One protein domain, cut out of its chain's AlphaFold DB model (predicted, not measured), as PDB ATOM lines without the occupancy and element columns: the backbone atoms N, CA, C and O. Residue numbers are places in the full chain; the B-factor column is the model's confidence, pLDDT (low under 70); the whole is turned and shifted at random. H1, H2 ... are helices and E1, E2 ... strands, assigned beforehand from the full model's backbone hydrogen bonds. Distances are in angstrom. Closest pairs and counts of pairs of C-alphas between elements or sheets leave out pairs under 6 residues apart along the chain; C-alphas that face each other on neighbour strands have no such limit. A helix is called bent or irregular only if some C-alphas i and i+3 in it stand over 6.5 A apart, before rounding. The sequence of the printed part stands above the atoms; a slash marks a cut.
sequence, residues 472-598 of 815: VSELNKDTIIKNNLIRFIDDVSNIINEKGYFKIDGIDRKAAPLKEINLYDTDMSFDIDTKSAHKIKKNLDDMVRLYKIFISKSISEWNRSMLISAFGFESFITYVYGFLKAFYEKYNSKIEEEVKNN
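AT A GLANCE: This is residues 472 to 598 of the 815 residues of the protein "ATPase associated with various cellular activities AAA_5" of Brachyspira intermedia (strain ATCC 51140 / PWS/A) (UniProt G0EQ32). A long helix, H1, runs slantwise over one edge of a small three-stranded sheet, E1 E2 E3, while H2 and H4a, the first arm of the bent helix H4, cross H1 near the middle of the domain. The second arm, H4b, folds back beside the first half of H1, and the short H3 is on the side away from H1. The printed part has 127 residues, with four named helices and three named strands in the order H1 E1 E2 E3 H2 H3 H4, in the class mixed, helices and strands. The antiparallel sheet, in the order E1 E2 E3, is a meander, each strand the antiparallel neighbour of the one before, and with H1 and H2 on one face it makes two layers. The whole is compact, with a radius of gyration of the C-alphas of 14.2 A and spans of 45 by 33 by 22 A.

HOW THE PARTS SIT: E1, residues 514 to 520, and E2, residues 523 to 528, form a hairpin, with N 518 and O 525 within hydrogen-bond range at 2.8 A. E2 and E3, residues 535 to 539, form another, with N 526 and O 536 at 2.9 A. H1, residues 472 to 499, is on the sheet at a height of 11.3 A, over E1 and slantwise to the strands, at 41 degrees to E1 on the local plane; their closest C-alphas are those of Ser 493 and Ile 517, 5.9 A apart. H2, residues 540 to 550, is on the sheet and touches H1, about perpendicular at 80 degrees, with the C-alphas of Ile 481 and Val 544 closest at 6.3 A. H4, residues 573 to 596, was assigned as one helix by its hydrogen bonds but is bent: C-alphas 586 and 589 are 7.8 A apart. H4a, residues 573 to 586, only grazes the sheet with residues 575 to 579. H4b, residues 589 to 596, touches residues 476 to 484 of H1 at a shallow tilt of 23 degrees, opposite ways; the C-alphas of Lys 477 and Val 595 are closest, 6.2 A apart. H3, residues 560 to 567, touches residues 573 to 574 of H4a, closest at the C-alphas of Ile 564 and Ile 573, 7.3 A. H1 and H3 are apart. In H1, H2, H3, H4a and H4b every O i to N i+4 pair is within hydrogen-bond range.

IN THESE COORDINATES: H1 measures 40.2 A from C-alpha 472 at (51.711, 43.127, 49.025) to C-alpha 499. E1 measures 17.4 A, E2 16.8 A, H4a 20.0 A. H4b ends at C-alpha 596, (48.411, 55.404, 44.118).

THE WHOLE: The C-alphas farthest apart, of Lys 531 and Asn 597, are 45.3 A apart. The printed part has no cut. The link from H1 to E1, residues 500 to 513, is long. Residues 533 and 598 have pLDDT under 70.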
ATOM      1  N   VAL A 472      53.136  42.739  48.943       81.06
ATOM      2  CA  VAL A 472      51.711  43.127  49.025       81.06
ATOM      3  C   VAL A 472      51.360  44.210  48.000       81.06
ATOM      4  O   VAL A 472      50.294  44.170  47.392       81.06
ATOM      5  N   SER A 473      52.275  45.148  47.755       80.44
ATOM      6  CA  SER A 473      52.109  46.193  46.742       80.44
ATOM      7  C   SER A 473      51.997  45.626  45.322       80.44
ATOM      8  O   SER A 473      51.205  46.118  44.518       80.44
ATOM      9  N   GLU A 474      52.749  44.568  45.012       85.69
ATOM     10  CA  GLU A 474      52.691  43.906  43.713       85.69
ATOM     11  C   GLU A 474      51.402  43.093  43.551       85.69
ATOM     12  O   GLU A 474      50.757  43.188  42.506       85.69
ATOM     13  N   LEU A 475      50.991  42.360  44.591       83.12
ATOM     14  CA  LEU A 475      49.721  41.626  44.627       83.12
ATOM     15  C   LEU A 475      48.516  42.564  44.482       83.12
ATOM     16  O   LEU A 475      47.557  42.263  43.764       83.12
ATOM     17  N   ASN A 476      48.582  43.729  45.129       84.62
ATOM     18  CA  ASN A 476      47.566  44.757  44.989       84.62
ATOM     19  C   ASN A 476      47.497  45.277  43.549       84.62
ATOM     20  O   ASN A 476      46.425  45.308  42.944       84.62
ATOM     21  N   LYS A 477      48.651  45.598  42.955       88.06
ATOM     22  CA  LYS A 477      48.725  46.019  41.553       88.06
ATOM     23  C   LYS A 477      48.155  44.957  40.604       88.06
ATOM     24  O   LYS A 477      47.384  45.313  39.718       88.06
ATOM     25  N   ASP A 478      48.480  43.679  40.803       89.31
ATOM     26  CA  ASP A 478      47.919  42.567  40.015       89.31
ATOM     27  C   ASP A 478      46.392  42.518  40.111       89.31
ATOM     28  O   ASP A 478      45.703  42.394  39.098       89.31
ATOM     29  N   THR A 479      45.858  42.677  41.322       86.94
ATOM     30  CA  THR A 479      44.414  42.655  41.589       86.94
ATOM     31  C   THR A 479      43.700  43.847  40.954       86.94
ATOM     32  O   THR A 479      42.659  43.676  40.322       86.94
ATOM     33  N   ILE A 480      44.274  45.049  41.052       86.62
ATOM     34  CA  ILE A 480      43.744  46.262  40.415       86.62
ATOM     35  C   ILE A 480      43.693  46.094  38.895       86.62
ATOM     36  O   ILE A 480      42.659  46.356  38.278       86.62
ATOM     37  N   ILE A 481      44.788  45.630  38.283       92.88
ATOM     38  CA  ILE A 481      44.841  45.402  36.834       92.88
ATOM     39  C   ILE A 481      43.784  44.368  36.439       92.88
ATOM     40  O   ILE A 481      43.028  44.607  35.501       92.88
ATOM     41  N   LYS A 482      43.673  43.261  37.181       91.38
ATOM     42  CA  LYS A 482      42.696  42.196  36.923       91.38
ATOM     43  C   LYS A 482      41.249  42.685  37.011       91.38
ATOM     44  O   LYS A 482      40.465  42.421  36.106       91.38
ATOM     45  N   ASN A 483      40.899  43.439  38.051       89.81
ATOM     46  CA  ASN A 483      39.550  43.983  38.220       89.81
ATOM     47  C   ASN A 483      39.180  44.941  37.080       89.81
ATOM     48  O   ASN A 483      38.050  44.928  36.597       89.81
ATOM     49  N   ASN A 484      40.130  45.760  36.620       91.69
ATOM     50  CA  ASN A 484      39.899  46.643  35.481       91.69
ATOM     51  C   ASN A 484      39.876  45.889  34.143       91.69
ATOM     52  O   ASN A 484      39.108  46.274  33.269       91.69
ATOM     53  N   LEU A 485      40.627  44.793  34.000       94.88
ATOM     54  CA  LEU A 485      40.517  43.866  32.867       94.88
ATOM     55  C   LEU A 485      39.106  43.278  32.763       94.88
ATOM     56  O   LEU A 485      38.524  43.316  31.687       94.88
ATOM     57  N   ILE A 486      38.535  42.799  33.874       91.12
ATOM     58  CA  ILE A 486      37.162  42.264  33.909       91.12
ATOM     59  C   ILE A 486      36.158  43.344  33.483       91.12
ATOM     60  O   ILE A 486      35.378  43.122  32.562       91.12
ATOM     61  N   ARG A 487      36.250  44.550  34.063       91.38
ATOM     62  CA  ARG A 487      35.404  45.694  33.665       91.38
ATOM     63  C   ARG A 487      35.544  46.027  32.174       91.38
ATOM     64  O   ARG A 487      34.557  46.335  31.516       91.38
ATOM     65  N   PHE A 488      36.763  45.975  31.636       95.75
ATOM     66  CA  PHE A 488      36.999  46.220  30.216       95.75
ATOM     67  C   PHE A 488      36.374  45.139  29.333       95.75
ATOM     68  O   PHE A 488      35.810  45.470  28.295       95.75
ATOM     69  N   ILE A 489      36.446  43.869  29.738       92.94
ATOM     70  CA  ILE A 489      35.806  42.757  29.026       92.94
ATOM     71  C   ILE A 489      34.289  42.967  28.962       92.94
ATOM     72  O   ILE A 489      33.721  42.852  27.876       92.94
ATOM     73  N   ASP A 490      33.656  43.346  30.074       91.19
ATOM     74  CA  ASP A 490      32.219  43.648  30.119       91.19
ATOM     75  C   ASP A 490      31.859  44.809  29.181       91.19
ATOM     76  O   ASP A 490      30.915  44.726  28.395       91.19
ATOM     77  N   ASP A 491      32.659  45.876  29.193       92.38
ATOM     78  CA  ASP A 491      32.470  47.020  28.305       92.38
ATOM     79  C   ASP A 491      32.606  46.643  26.822       92.38
ATOM     80  O   ASP A 491      31.821  47.100  25.990       92.38
ATOM     81  N   VAL A 492      33.596  45.816  26.472       93.44
ATOM     82  CA  VAL A 492      33.781  45.314  25.102       93.44
ATOM     83  C   VAL A 492      32.604  44.430  24.696       93.44
ATOM     84  O   VAL A 492      32.091  44.594  23.590       93.44
ATOM     85  N   SER A 493      32.142  43.547  25.584       92.12
ATOM     86  CA  SER A 493      30.978  42.683  25.354       92.12
ATOM     87  C   SER A 493      29.717  43.503  25.069       92.12
ATOM     88  O   SER A 493      29.040  43.277  24.067       92.12
ATOM     89  N   ASN A 494      29.459  44.547  25.862       90.94
ATOM     90  CA  ASN A 494      28.341  45.465  25.635       90.94
ATOM     91  C   ASN A 494      28.435  46.173  24.274       90.94
ATOM     92  O   ASN A 494      27.454  46.218  23.532       90.94
ATOM     93  N   ILE A 495      29.621  46.662  23.891       92.62
ATOM     94  CA  ILE A 495      29.821  47.308  22.583       92.62
ATOM     95  C   ILE A 495      29.586  46.326  21.430       92.62
ATOM     96  O   ILE A 495      29.000  46.706  20.414       92.62
ATOM     97  N   ILE A 496      30.036  45.078  21.566       92.19
ATOM     98  CA  ILE A 496      29.806  44.026  20.571       92.19
ATOM     99  C   ILE A 496      28.309  43.729  20.451       92.19
ATOM    100  O   ILE A 496      27.806  43.665  19.333       92.19
ATOM    101  N   ASN A 497      27.582  43.628  21.564       89.19
ATOM    102  CA  ASN A 497      26.135  43.398  21.547       89.19
ATOM    103  C   ASN A 497      25.368  44.540  20.859       89.19
ATOM    104  O   ASN A 497      24.388  44.289  20.160       89.19
ATOM    105  N   GLU A 498      25.822  45.785  21.009       91.06
ATOM    106  CA  GLU A 498      25.195  46.951  20.376       91.06
ATOM    107  C   GLU A 498      25.569  47.129  18.896       91.06
ATOM    108  O   GLU A 498      24.720  47.458  18.069       91.06
ATOM    109  N   LYS A 499      26.855  46.977  18.551       91.06
ATOM    110  CA  LYS A 499      27.408  47.342  17.229       91.06
ATOM    111  C   LYS A 499      27.757  46.143  16.352       91.06
ATOM    112  O   LYS A 499      28.134  46.329  15.196       91.06
ATOM    113  N   GLY A 500      27.674  44.934  16.896       90.06
ATOM    114  CA  GLY A 500      28.070  43.673  16.271       90.06
ATOM    115  C   GLY A 500      29.576  43.393  16.284       90.06
ATOM    116  O   GLY A 500      29.981  42.310  15.872       90.06
ATOM    117  N   TYR A 501      30.415  44.350  16.703       91.81
ATOM    118  CA  TYR A 501      31.872  44.200  16.731       91.81
ATOM    119  C   TYR A 501      32.563  45.262  17.612       91.81
ATOM    120  O   TYR A 501      32.021  46.343  17.858       91.81
ATOM    121  N   PHE A 502      33.816  45.008  17.999       94.25
ATOM    122  CA  PHE A 502      34.708  45.958  18.672       94.25
ATOM    123  C   PHE A 502      36.008  46.153  17.878       94.25
ATOM    124  O   PHE A 502      36.696  45.194  17.534       94.25
ATOM    125  N   LYS A 503      36.357  47.404  17.549       93.00
ATOM    126  CA  LYS A 503      37.562  47.705  16.754       93.00
ATOM    127  C   LYS A 503      38.809  47.674  17.631       93.00
ATOM    128  O   LYS A 503      38.816  48.267  18.702       93.00
ATOM    129  N   ILE A 504      39.870  47.067  17.111       91.94
ATOM    130  CA  ILE A 504      41.208  47.081  17.703       91.94
ATOM    131  C   ILE A 504      42.238  47.509  16.656       91.94
ATOM    132  O   ILE A 504      42.108  47.201  15.468       91.94
ATOM    133  N   ASP A 505      43.275  48.212  17.101       89.06
ATOM    134  CA  ASP A 505      44.392  48.606  16.247       89.06
ATOM    135  C   ASP A 505      45.520  47.580  16.346       89.06
ATOM    136  O   ASP A 505      45.981  47.252  17.436       89.06
ATOM    137  N   GLY A 506      45.989  47.084  15.202       83.50
ATOM    138  CA  GLY A 506      47.177  46.240  15.156       83.50
ATOM    139  C   GLY A 506      48.468  47.059  15.208       83.50
ATOM    140  O   GLY A 506      48.454  48.280  15.087       83.50
ATOM    141  N   ILE A 507      49.592  46.354  15.355       79.00
ATOM    142  CA  ILE A 507      50.945  46.930  15.472       79.00
ATOM    143  C   ILE A 507      51.317  47.749  14.223       79.00
ATOM    144  O   ILE A 507      51.679  48.913  14.334       79.00
ATOM    145  N   ASP A 508      51.187  47.151  13.032       75.00
ATOM    146  CA  ASP A 508      51.644  47.761  11.769       75.00
ATOM    147  C   ASP A 508      50.489  48.225  10.860       75.00
ATOM    148  O   ASP A 508      50.682  48.996   9.919       75.00
ATOM    149  N   ARG A 509      49.275  47.699  11.080       74.00
ATOM    150  CA  ARG A 509      48.067  47.925  10.265       74.00
ATOM    151  C   ARG A 509      46.814  47.770  11.128       74.00
ATOM    152  O   ARG A 509      46.873  47.178  12.202       74.00
ATOM    153  N   LYS A 510      45.660  48.225  10.625       74.19
ATOM    154  CA  LYS A 510      44.358  47.923  11.247       74.19
ATOM    155  C   LYS A 510      44.181  46.411  11.386       74.19
ATOM    156  O   LYS A 510      44.322  45.685  10.400       74.19
ATOM    157  N   ALA A 511      43.884  45.960  12.599       84.25
ATOM    158  CA  ALA A 511      43.529  44.576  12.858       84.25
ATOM    159  C   ALA A 511      42.045  44.358  12.528       84.25
ATOM    160  O   ALA A 511      41.242  45.294  12.542       84.25
ATOM    161  N   ALA A 512      41.685  43.116  12.200       87.94
ATOM    162  CA  ALA A 512      40.282  42.727  12.126       87.94
ATOM    163  C   ALA A 512      39.609  42.945  13.499       87.94
ATOM    164  O   ALA A 512      40.271  42.754  14.524       87.94
ATOM    165  N   PRO A 513      38.335  43.375  13.533       91.06
ATOM    166  CA  PRO A 513      37.650  43.647  14.785       91.06
ATOM    167  C   PRO A 513      37.334  42.353  15.547       91.06
ATOM    168  O   PRO A 513      37.293  41.258  14.979       91.06
ATOM    169  N   LEU A 514      37.096  42.497  16.846       92.19
ATOM    170  CA  LEU A 514      36.579  41.434  17.701       92.19
ATOM    171  C   LEU A 514      35.076  41.292  17.461       92.19
ATOM    172  O   LEU A 514      34.366  42.298  17.432       92.19
ATOM    173  N   LYS A 515      34.605  40.058  17.297       92.00
ATOM    174  CA  LYS A 515      33.194  39.726  17.059       92.00
ATOM    175  C   LYS A 515      32.509  39.154  18.294       92.00
ATOM    176  O   LYS A 515      31.300  39.274  18.426       92.00
ATOM    177  N   GLU A 516      33.279  38.553  19.193       90.56
ATOM    178  CA  GLU A 516      32.782  38.001  20.447       90.56
ATOM    179  C   GLU A 516      33.881  38.076  21.507       90.56
ATOM    180  O   GLU A 516      35.069  37.977  21.185       90.56
ATOM    181  N   ILE A 517      33.495  38.252  22.769       92.25
ATOM    182  CA  ILE A 517      34.386  38.120  23.919       92.25
ATOM    183  C   ILE A 517      33.632  37.450  25.064       92.25
ATOM    184  O   ILE A 517      32.497  37.808  25.361       92.25
ATOM    185  N   ASN A 518      34.278  36.487  25.707       87.31
ATOM    186  CA  ASN A 518      33.723  35.718  26.809       87.31
ATOM    187  C   ASN A 518      34.740  35.615  27.942       87.31
ATOM    188  O   ASN A 518      35.944  35.545  27.693       87.31
ATOM    189  N   LEU A 519      34.239  35.545  29.172       85.94
ATOM    190  CA  LEU A 519      35.011  35.246  30.370       85.94
ATOM    191  C   LEU A 519      34.299  34.126  31.133       85.94
ATOM    192  O   LEU A 519      33.151  34.283  31.544       85.94
ATOM    193  N   TYR A 520      34.987  33.005  31.324       75.12
ATOM    194  CA  TYR A 520      34.527  31.894  32.148       75.12
ATOM    195  C   TYR A 520      35.514  31.704  33.296       75.12
ATOM    196  O   TYR A 520      36.645  31.276  33.082       75.12
ATOM    197  N   ASP A 521      35.078  32.033  34.513       78.88
ATOM    198  CA  ASP A 521      35.931  32.071  35.708       78.88
ATOM    199  C   ASP A 521      37.158  32.985  35.513       78.88
ATOM    200  O   ASP A 521      37.036  34.208  35.599       78.88
ATOM    201  N   THR A 522      38.324  32.417  35.190       79.31
ATOM    202  CA  THR A 522      39.561  33.175  34.926       79.31
ATOM    203  C   THR A 522      40.059  33.069  33.490       79.31
ATOM    204  O   THR A 522      41.023  33.748  33.135       79.31
ATOM    205  N   ASP A 523      39.397  32.269  32.658       82.25
ATOM    206  CA  ASP A 523      39.766  32.076  31.263       82.25
ATOM    207  C   ASP A 523      38.902  32.965  30.375       82.25
ATOM    208  O   ASP A 523      37.676  32.841  30.319       82.25
ATOM    209  N   MET A 524      39.556  33.878  29.664       89.12
ATOM    210  CA  MET A 524      38.916  34.715  28.664       89.12
ATOM    211  C   MET A 524      39.160  34.169  27.260       89.12
ATOM    212  O   MET A 524      40.215  33.605  26.955       89.12
ATOM    213  N   SER A 525      38.193  34.378  26.376       89.38
ATOM    214  CA  SER A 525      38.348  34.098  24.955       89.38
ATOM    215  C   SER A 525      37.735  35.196  24.109       89.38
ATOM    216  O   SER A 525      36.657  35.675  24.451       89.38
ATOM    217  N   PHE A 526      38.374  35.555  23.001       90.25
ATOM    218  CA  PHE A 526      37.803  36.473  22.023       90.25
ATOM    219  C   PHE A 526      37.949  35.946  20.599       90.25
ATOM    220  O   PHE A 526      38.996  35.408  20.220       90.25
ATOM    221  N   ASP A 527      36.887  36.145  19.824       89.75
ATOM    222  CA  ASP A 527      36.754  35.665  18.454       89.75
ATOM    223  C   ASP A 527      36.961  36.834  17.491       89.75
ATOM    224  O   ASP A 527      36.441  37.940  17.683       89.75
ATOM    225  N   ILE A 528      37.745  36.595  16.443       88.50
ATOM    226  CA  ILE A 528      38.157  37.632  15.499       88.50
ATOM    227  C   ILE A 528      37.383  37.500  14.202       88.50
ATOM    228  O   ILE A 528      37.341  36.423  13.601       88.50
ATOM    229  N   ASP A 529      36.860  38.630  13.725       85.94
ATOM    230  CA  ASP A 529      36.097  38.736  12.484       85.94
ATOM    231  C   ASP A 529      36.996  38.569  11.243       85.94
ATOM    232  O   ASP A 529      37.360  39.505  10.530       85.94
ATOM    233  N   THR A 530      37.430  37.332  11.023       83.38
ATOM    234  CA  THR A 530      38.244  36.883   9.893       83.38
ATOM    235  C   THR A 530      37.560  35.704   9.217       83.38
ATOM    236  O   THR A 530      36.786  34.983   9.840       83.38
ATOM    237  N   LYS A 531      37.897  35.444   7.947       72.94
ATOM    238  CA  LYS A 531      37.348  34.300   7.192       72.94
ATOM    239  C   LYS A 531      37.575  32.943   7.871       72.94
ATOM    240  O   LYS A 531      36.806  32.024   7.624       72.94
ATOM    241  N   SER A 532      38.615  32.829   8.693       70.75
ATOM    242  CA  SER A 532      38.957  31.602   9.418       70.75
ATOM    243  C   SER A 532      38.420  31.563  10.855       70.75
ATOM    244  O   SER A 532      38.734  30.612  11.557       70.75
ATOM    245  N   ALA A 533      37.671  32.586  11.298       69.38
ATOM    246  CA  ALA A 533      37.077  32.689  12.637       69.38
ATOM    247  C   ALA A 533      38.055  32.330  13.776       69.38
ATOM    248  O   ALA A 533      37.795  31.455  14.599       69.38
ATOM    249  N   HIS A 534      39.224  32.980  13.803       80.69
ATOM    250  CA  HIS A 534      40.235  32.694  14.821       80.69
ATOM    251  C   HIS A 534      39.719  33.023  16.226       80.69
ATOM    252  O   HIS A 534      39.265  34.142  16.472       80.69
ATOM    253  N   LYS A 535      39.873  32.066  17.144       84.62
ATOM    254  CA  LYS A 535      39.540  32.188  18.564       84.62
ATOM    255  C   LYS A 535      40.812  32.203  19.395       84.62
ATOM    256  O   LYS A 535      41.613  31.276  19.311       84.62
ATOM    257  N   ILE A 536      40.994  33.244  20.198       86.81
ATOM    258  CA  ILE A 536      42.159  33.395  21.077       86.81
ATOM    259  C   ILE A 536      41.695  33.191  22.509       86.81
ATOM    260  O   ILE A 536      40.740  33.833  22.934       86.81
ATOM    261  N   LYS A 537      42.372  32.310  23.249       86.25
ATOM    262  CA  LYS A 537      42.113  32.039  24.668       86.25
ATOM    263  C   LYS A 537      43.305  32.492  25.506       86.25
ATOM    264  O   LYS A 537      44.441  32.280  25.096       86.25
ATOM    265  N   LYS A 538      43.043  33.123  26.649       86.69
ATOM    266  CA  LYS A 538      44.057  33.591  27.605       86.69
ATOM    267  C   LYS A 538      43.523  33.498  29.027       86.69
ATOM    268  O   LYS A 538      42.351  33.785  29.252       86.69
ATOM    269  N   ASN A 539      44.384  33.187  29.988       86.75
ATOM    270  CA  ASN A 539      44.038  33.362  31.392       86.75
ATOM    271  C   ASN A 539      44.201  34.836  31.807       86.75
ATOM    272  O   ASN A 539      45.080  35.549  31.312       86.75
ATOM    273  N   LEU A 540      43.372  35.312  32.737       89.00
ATOM    274  CA  LEU A 540      43.466  36.672  33.275       89.00
ATOM    275  C   LEU A 540      44.834  36.967  33.905       89.00
ATOM    276  O   LEU A 540      45.338  38.076  33.739       89.00
ATOM    277  N   ASP A 541      45.447  36.009  34.610       87.81
ATOM    278  CA  ASP A 541      46.780  36.192  35.201       87.81
ATOM    279  C   ASP A 541      47.852  36.407  34.116       87.81
ATOM    280  O   ASP A 541      48.728  37.267  34.263       87.81
ATOM    281  N   ASP A 542      47.734  35.721  32.975       87.94
ATOM    282  CA  ASP A 542      48.608  35.946  31.822       87.94
ATOM    283  C   ASP A 542      48.373  37.308  31.182       87.94
ATOM    284  O   ASP A 542      49.331  37.993  30.828       87.94
ATOM    285  N   MET A 543      47.124  37.763  31.090       93.81
ATOM    286  CA  MET A 543      46.828  39.103  30.581       93.81
ATOM    287  C   MET A 543      47.357  40.205  31.501       93.81
ATOM    288  O   MET A 543      47.871  41.205  31.003       93.81
ATOM    289  N   VAL A 544      47.321  40.014  32.823       93.62
ATOM    290  CA  VAL A 544      47.968  40.920  33.788       93.62
ATOM    291  C   VAL A 544      49.484  40.951  33.562       93.62
ATOM    292  O   VAL A 544      50.071  42.035  33.486       93.62
ATOM    293  N   ARG A 545      50.124  39.783  33.397       92.81
ATOM    294  CA  ARG A 545      51.558  39.673  33.076       92.81
ATOM    295  C   ARG A 545      51.899  40.402  31.775       92.81
ATOM    296  O   ARG A 545      52.818  41.220  31.757       92.81
ATOM    297  N   LEU A 546      51.158  40.136  30.700       93.75
ATOM    298  CA  LEU A 546      51.370  40.755  29.391       93.75
ATOM    299  C   LEU A 546      51.122  42.265  29.432       93.75
ATOM    300  O   LEU A 546      51.896  43.014  28.843       93.75
ATOM    301  N   TYR A 547      50.119  42.729  30.178       96.50
ATOM    302  CA  TYR A 547      49.869  44.154  30.387       96.50
ATOM    303  C   TYR A 547      51.032  44.837  31.114       96.50
ATOM    304  O   TYR A 547      51.507  45.878  30.665       96.50
ATOM    305  N   LYS A 548      51.557  44.232  32.190       94.81
ATOM    306  CA  LYS A 548      52.749  44.734  32.898       94.81
ATOM    307  C   LYS A 548      53.966  44.849  31.971       94.81
ATOM    308  O   LYS A 548      54.694  45.835  32.051       94.81
ATOM    309  N   ILE A 549      54.177  43.867  31.091       94.25
ATOM    310  CA  ILE A 549      55.238  43.913  30.073       94.25
ATOM    311  C   ILE A 549      54.955  45.034  29.071       94.25
ATOM    312  O   ILE A 549      55.843  45.830  28.783       94.25
ATOM    313  N   PHE A 550      53.724  45.135  28.574       95.00
ATOM    314  CA  PHE A 550      53.302  46.129  27.590       95.00
ATOM    315  C   PHE A 550      53.552  47.570  28.062       95.00
ATOM    316  O   PHE A 550      54.118  48.360  27.310       95.00
ATOM    317  N   ILE A 551      53.227  47.886  29.322       94.75
ATOM    318  CA  ILE A 551      53.425  49.226  29.906       94.75
ATOM    319  C   ILE A 551      54.869  49.519  30.336       94.75
ATOM    320  O   ILE A 551      55.149  50.608  30.830       94.75
ATOM    321  N   SER A 552      55.800  48.570  30.180       93.31
ATOM    322  CA  SER A 552      57.220  48.805  30.493       93.31
ATOM    323  C   SER A 552      57.914  49.742  29.497       93.31
ATOM    324  O   SER A 552      59.040  50.174  29.746       93.31
ATOM    325  N   LYS A 553      57.254  50.043  28.372       90.69
ATOM    326  CA  LYS A 553      57.723  50.899  27.276       90.69
ATOM    327  C   LYS A 553      56.575  51.736  26.727       90.69
ATOM    328  O   LYS A 553      55.408  51.408  26.943       90.69
ATOM    329  N   SER A 554      56.897  52.793  25.985       89.81
ATOM    330  CA  SER A 554      55.869  53.576  25.295       89.81
ATOM    331  C   SER A 554      55.213  52.755  24.179       89.81
ATOM    332  O   SER A 554      55.871  51.961  23.505       89.81
ATOM    333  N   ILE A 555      53.919  52.984  23.924       88.38
ATOM    334  CA  ILE A 555      53.150  52.291  22.872       88.38
ATOM    335  C   ILE A 555      53.836  52.402  21.503       88.38
ATOM    336  O   ILE A 555      53.840  51.437  20.742       88.38
ATOM    337  N   SER A 556      54.435  53.561  21.206       85.94
ATOM    338  CA  SER A 556      55.104  53.849  19.933       85.94
ATOM    339  C   SER A 556      56.460  53.156  19.762       85.94
ATOM    340  O   SER A 556      57.003  53.158  18.663       85.94
ATOM    341  N   GLU A 557      57.036  52.604  20.831       89.19
ATOM    342  CA  GLU A 557      58.341  51.930  20.800       89.19
ATOM    343  C   GLU A 557      58.224  50.439  20.468       89.19
ATOM    344  O   GLU A 557      59.218  49.792  20.134       89.19
ATOM    345  N   TRP A 558      57.020  49.871  20.564       91.44
ATOM    346  CA  TRP A 558      56.791  48.466  20.268       91.44
ATOM    347  C   TRP A 558      56.802  48.199  18.763       91.44
ATOM    348  O   TRP A 558      56.057  48.803  17.998       91.44
ATOM    349  N   ASN A 559      57.594  47.210  18.352       90.06
ATOM    350  CA  ASN A 559      57.488  46.577  17.040       90.06
ATOM    351  C   ASN A 559      57.231  45.073  17.192       90.06
ATOM    352  O   ASN A 559      57.391  44.502  18.277       90.06
ATOM    353  N   ARG A 560      56.858  44.418  16.087       89.31
ATOM    354  CA  ARG A 560      56.505  42.994  16.076       89.31
ATOM    355  C   ARG A 560      57.604  42.100  16.662       89.31
ATOM    356  O   ARG A 560      57.301  41.263  17.502       89.31
ATOM    357  N   SER A 561      58.868  42.297  16.281       90.19
ATOM    358  CA  SER A 561      59.986  41.473  16.773       90.19
ATOM    359  C   SER A 561      60.199  41.620  18.281       90.19
ATOM    360  O   SER A 561      60.475  40.635  18.963       90.19
ATOM    361  N   MET A 562      60.066  42.839  18.809       90.88
ATOM    362  CA  MET A 562      60.199  43.103  20.243       90.88
ATOM    363  C   MET A 562      59.059  42.474  21.035       90.88
ATOM    364  O   MET A 562      59.307  41.901  22.092       90.88
ATOM    365  N   LEU A 563      57.831  42.544  20.519       89.69
ATOM    366  CA  LEU A 563      56.681  41.904  21.149       89.69
ATOM    367  C   LEU A 563      56.835  40.383  21.159       89.69
ATOM    368  O   LEU A 563      56.605  39.789  22.203       89.69
ATOM    369  N   ILE A 564      57.282  39.760  20.062       88.62
ATOM    370  CA  ILE A 564      57.507  38.301  20.019       88.62
ATOM    371  C   ILE A 564      58.503  37.897  21.109       88.62
ATOM    372  O   ILE A 564      58.234  36.989  21.893       88.62
ATOM    373  N   SER A 565      59.620  38.623  21.213       88.44
ATOM    374  CA  SER A 565      60.632  38.359  22.237       88.44
ATOM    375  C   SER A 565      60.129  38.605  23.662       88.44
ATOM    376  O   SER A 565      60.570  37.912  24.574       88.44
ATOM    377  N   ALA A 566      59.267  39.600  23.879       89.75
ATOM    378  CA  ALA A 566      58.803  39.982  25.211       89.75
ATOM    379  C   ALA A 566      57.612  39.137  25.691       89.75
ATOM    380  O   ALA A 566      57.533  38.788  26.867       89.75
ATOM    381  N   PHE A 567      56.678  38.819  24.796       88.88
ATOM    382  CA  PHE A 567      55.469  38.054  25.103       88.88
ATOM    383  C   PHE A 567      55.716  36.543  25.042       88.88
ATOM    384  O   PHE A 567      55.065  35.801  25.776       88.88
ATOM    385  N   GLY A 568      56.685  36.096  24.233       85.94
ATOM    386  CA  GLY A 568      57.088  34.690  24.133       85.94
ATOM    387  C   GLY A 568      56.244  33.854  23.167       85.94
ATOM    388  O   GLY A 568      56.233  32.630  23.279       85.94
ATOM    389  N   PHE A 569      55.525  34.498  22.244       86.06
ATOM    390  CA  PHE A 569      54.740  33.842  21.196       86.06
ATOM    391  C   PHE A 569      54.594  34.745  19.966       86.06
ATOM    392  O   PHE A 569      54.646  35.970  20.076       86.06
ATOM    393  N   GLU A 570      54.397  34.141  18.793       86.25
ATOM    394  CA  GLU A 570      54.190  34.864  17.528       86.25
ATOM    395  C   GLU A 570      52.733  34.823  17.048       86.25
ATOM    396  O   GLU A 570      52.208  35.832  16.556       86.25
ATOM    397  N   SER A 571      52.061  33.681  17.211       83.50
ATOM    398  CA  SER A 571      50.663  33.501  16.824       83.50
ATOM    399  C   SER A 571      49.771  34.553  17.480       83.50
ATOM    400  O   SER A 571      49.849  34.808  18.677       83.50
ATOM    401  N   PHE A 572      48.909  35.190  16.686       86.06
ATOM    402  CA  PHE A 572      47.908  36.157  17.161       86.06
ATOM    403  C   PHE A 572      48.441  37.398  17.898       86.06
ATOM    404  O   PHE A 572      47.652  38.177  18.440       86.06
ATOM    405  N   ILE A 573      49.754  37.651  17.866       88.81
ATOM    406  CA  ILE A 573      50.388  38.724  18.640       88.81
ATOM    407  C   ILE A 573      49.813  40.113  18.345       88.81
ATOM    408  O   ILE A 573      49.635  40.921  19.252       88.81
ATOM    409  N   THR A 574      49.450  40.375  17.087       90.06
ATOM    410  CA  THR A 574      48.832  41.635  16.656       90.06
ATOM    411  C   THR A 574      47.499  41.896  17.355       90.06
ATOM    412  O   THR A 574      47.183  43.044  17.653       90.06
ATOM    413  N   TYR A 575      46.727  40.847  17.633       91.19
ATOM    414  CA  TYR A 575      45.412  40.963  18.252       91.19
ATOM    415  C   TYR A 575      45.504  41.094  19.767       91.19
ATOM    416  O   TYR A 575      44.809  41.925  20.345       91.19
ATOM    417  N   VAL A 576      46.420  40.350  20.398       92.00
ATOM    418  CA  VAL A 576      46.725  40.526  21.825       92.00
ATOM    419  C   VAL A 576      47.268  41.934  22.081       92.00
ATOM    420  O   VAL A 576      46.814  42.602  23.004       92.00
ATOM    421  N   TYR A 577      48.167  42.429  21.225       93.81
ATOM    422  CA  TYR A 577      48.625  43.820  21.267       93.81
ATOM    423  C   TYR A 577      47.460  44.806  21.135       93.81
ATOM    424  O   TYR A 577      47.333  45.700  21.966       93.81
ATOM    425  N   GLY A 578      46.596  44.639  20.128       93.81
ATOM    426  CA  GLY A 578      45.474  45.552  19.903       93.81
ATOM    427  C   GLY A 578      44.476  45.577  21.058       93.81
ATOM    428  O   GLY A 578      43.988  46.645  21.426       93.81
ATOM    429  N   PHE A 579      44.235  44.423  21.685       94.94
ATOM    430  CA  PHE A 579      43.444  44.322  22.907       94.94
ATOM    431  C   PHE A 579      44.101  45.075  24.074       94.94
ATOM    432  O   PHE A 579      43.451  45.904  24.709       94.94
ATOM    433  N   LEU A 580      45.393  44.840  24.338       95.88
ATOM    434  CA  LEU A 580      46.129  45.511  25.419       95.88
ATOM    435  C   LEU A 580      46.243  47.023  25.197       95.88
ATOM    436  O   LEU A 580      46.144  47.781  26.158       95.88
ATOM    437  N   LYS A 581      46.400  47.467  23.946       95.50
ATOM    438  CA  LYS A 581      46.402  48.884  23.568       95.50
ATOM    439  C   LYS A 581      45.052  49.535  23.882       95.50
ATOM    440  O   LYS A 581      45.026  50.546  24.575       95.50
ATOM    441  N   ALA A 582      43.945  48.929  23.450       95.44
ATOM    442  CA  ALA A 582      42.605  49.439  23.743       95.44
ATOM    443  C   ALA A 582      42.303  49.450  25.255       95.44
ATOM    444  O   ALA A 582      41.707  50.399  25.768       95.44
ATOM    445  N   PHE A 583      42.756  48.424  25.982       97.25
ATOM    446  CA  PHE A 583      42.654  48.372  27.440       97.25
ATOM    447  C   PHE A 583      43.453  49.500  28.105       97.25
ATOM    448  O   PHE A 583      42.920  50.215  28.952       97.25
ATOM    449  N   TYR A 584      44.706  49.702  27.686       96.38
ATOM    450  CA  TYR A 584      45.569  50.770  28.183       96.38
ATOM    451  C   TYR A 584      44.942  52.150  27.968       96.38
ATOM    452  O   TYR A 584      44.820  52.922  28.917       96.38
ATOM    453  N   GLU A 585      44.505  52.450  26.742       95.06
ATOM    454  CA  GLU A 585      43.935  53.753  26.378       95.06
ATOM    455  C   GLU A 585      42.706  54.104  27.222       95.06
ATOM    456  O   GLU A 585      42.476  55.272  27.528       95.06
ATOM    457  N   LYS A 586      41.930  53.093  27.628       96.00
ATOM    458  CA  LYS A 586      40.705  53.288  28.401       96.00
ATOM    459  C   LYS A 586      40.912  53.252  29.919       96.00
ATOM    460  O   LYS A 586      40.242  54.002  30.626       96.00
ATOM    461  N   TYR A 587      41.798  52.397  30.434       95.81
ATOM    462  CA  TYR A 587      41.899  52.118  31.875       95.81
ATOM    463  C   TYR A 587      43.235  52.484  32.524       95.81
ATOM    464  O   TYR A 587      43.276  52.528  33.752       95.81
ATOM    465  N   ASN A 588      44.312  52.779  31.784       95.31
ATOM    466  CA  ASN A 588      45.632  52.956  32.407       95.31
ATOM    467  C   ASN A 588      45.663  54.100  33.434       95.31
ATOM    468  O   ASN A 588      46.146  53.896  34.544       95.31
ATOM    469  N   SER A 589      45.084  55.266  33.123       93.62
ATOM    470  CA  SER A 589      45.026  56.392  34.072       93.62
ATOM    471  C   SER A 589      44.264  56.038  35.353       93.62
ATOM    472  O   SER A 589      44.703  56.383  36.447       93.62
ATOM    473  N   LYS A 590      43.162  55.288  35.225       91.88
ATOM    474  CA  LYS A 590      42.375  54.805  36.366       91.88
ATOM    475  C   LYS A 590      43.153  53.784  37.199       91.88
ATOM    476  O   LYS A 590      43.123  53.849  38.420       91.88
ATOM    477  N   ILE A 591      43.878  52.870  36.553       91.88
ATOM    478  CA  ILE A 591      44.745  51.893  37.226       91.88
ATOM    479  C   ILE A 591      45.856  52.611  38.002       91.88
ATOM    480  O   ILE A 591      46.106  52.273  39.155       91.88
ATOM    481  N   GLU A 592      46.514  53.608  37.407       92.38
ATOM    482  CA  GLU A 592      47.557  54.393  38.079       92.38
ATOM    483  C   GLU A 592      47.024  55.146  39.304       92.38
ATOM    484  O   GLU A 592      47.699  55.201  40.334       92.38
ATOM    485  N   GLU A 593      45.814  55.697  39.215       89.50
ATOM    486  CA  GLU A 593      45.131  56.346  40.335       89.50
ATOM    487  C   GLU A 593      44.744  55.343  41.436       89.50
ATOM    488  O   GLU A 593      45.077  55.553  42.602       89.50
ATOM    489  N   GLU A 594      44.113  54.219  41.080       85.19
ATOM    490  CA  GLU A 594      43.713  53.158  42.018       85.19
ATOM    491  C   GLU A 594      44.925  52.548  42.751       85.19
ATOM    492  O   GLU A 594      44.820  52.235  43.944       85.19
ATOM    493  N   VAL A 595      46.076  52.428  42.069       83.69
ATOM    494  CA  VAL A 595      47.358  51.978  42.645       83.69
ATOM    495  C   VAL A 595      47.937  53.023  43.601       83.69
ATOM    496  O   VAL A 595      48.375  52.656  44.690       83.69
ATOM    497  N   LYS A 596      47.927  54.317  43.241       84.06
ATOM    498  CA  LYS A 596      48.411  55.404  44.118       84.06
ATOM    499  C   LYS A 596      47.572  55.544  45.387       84.06
ATOM    500  O   LYS A 596      48.127  55.740  46.463       84.06
ATOM    501  N   ASN A 597      46.255  55.412  45.259       76.50
ATOM    502  CA  ASN A 597      45.302  55.579  46.354       76.50
ATOM    503  C   ASN A 597      45.127  54.308  47.210       76.50
ATOM    504  O   ASN A 597      44.345  54.321  48.155       76.50
ATOM    505  N   ASN A 598      45.832  53.214  46.887       68.50
ATOM    506  CA  ASN A 598      45.765  51.924  47.583       68.50
ATOM    507  C   ASN A 598      44.318  51.428  47.803       68.50
ATOM    508  O   ASN A 598      43.954  50.966  48.880       68.50
TER     509      ASN A 598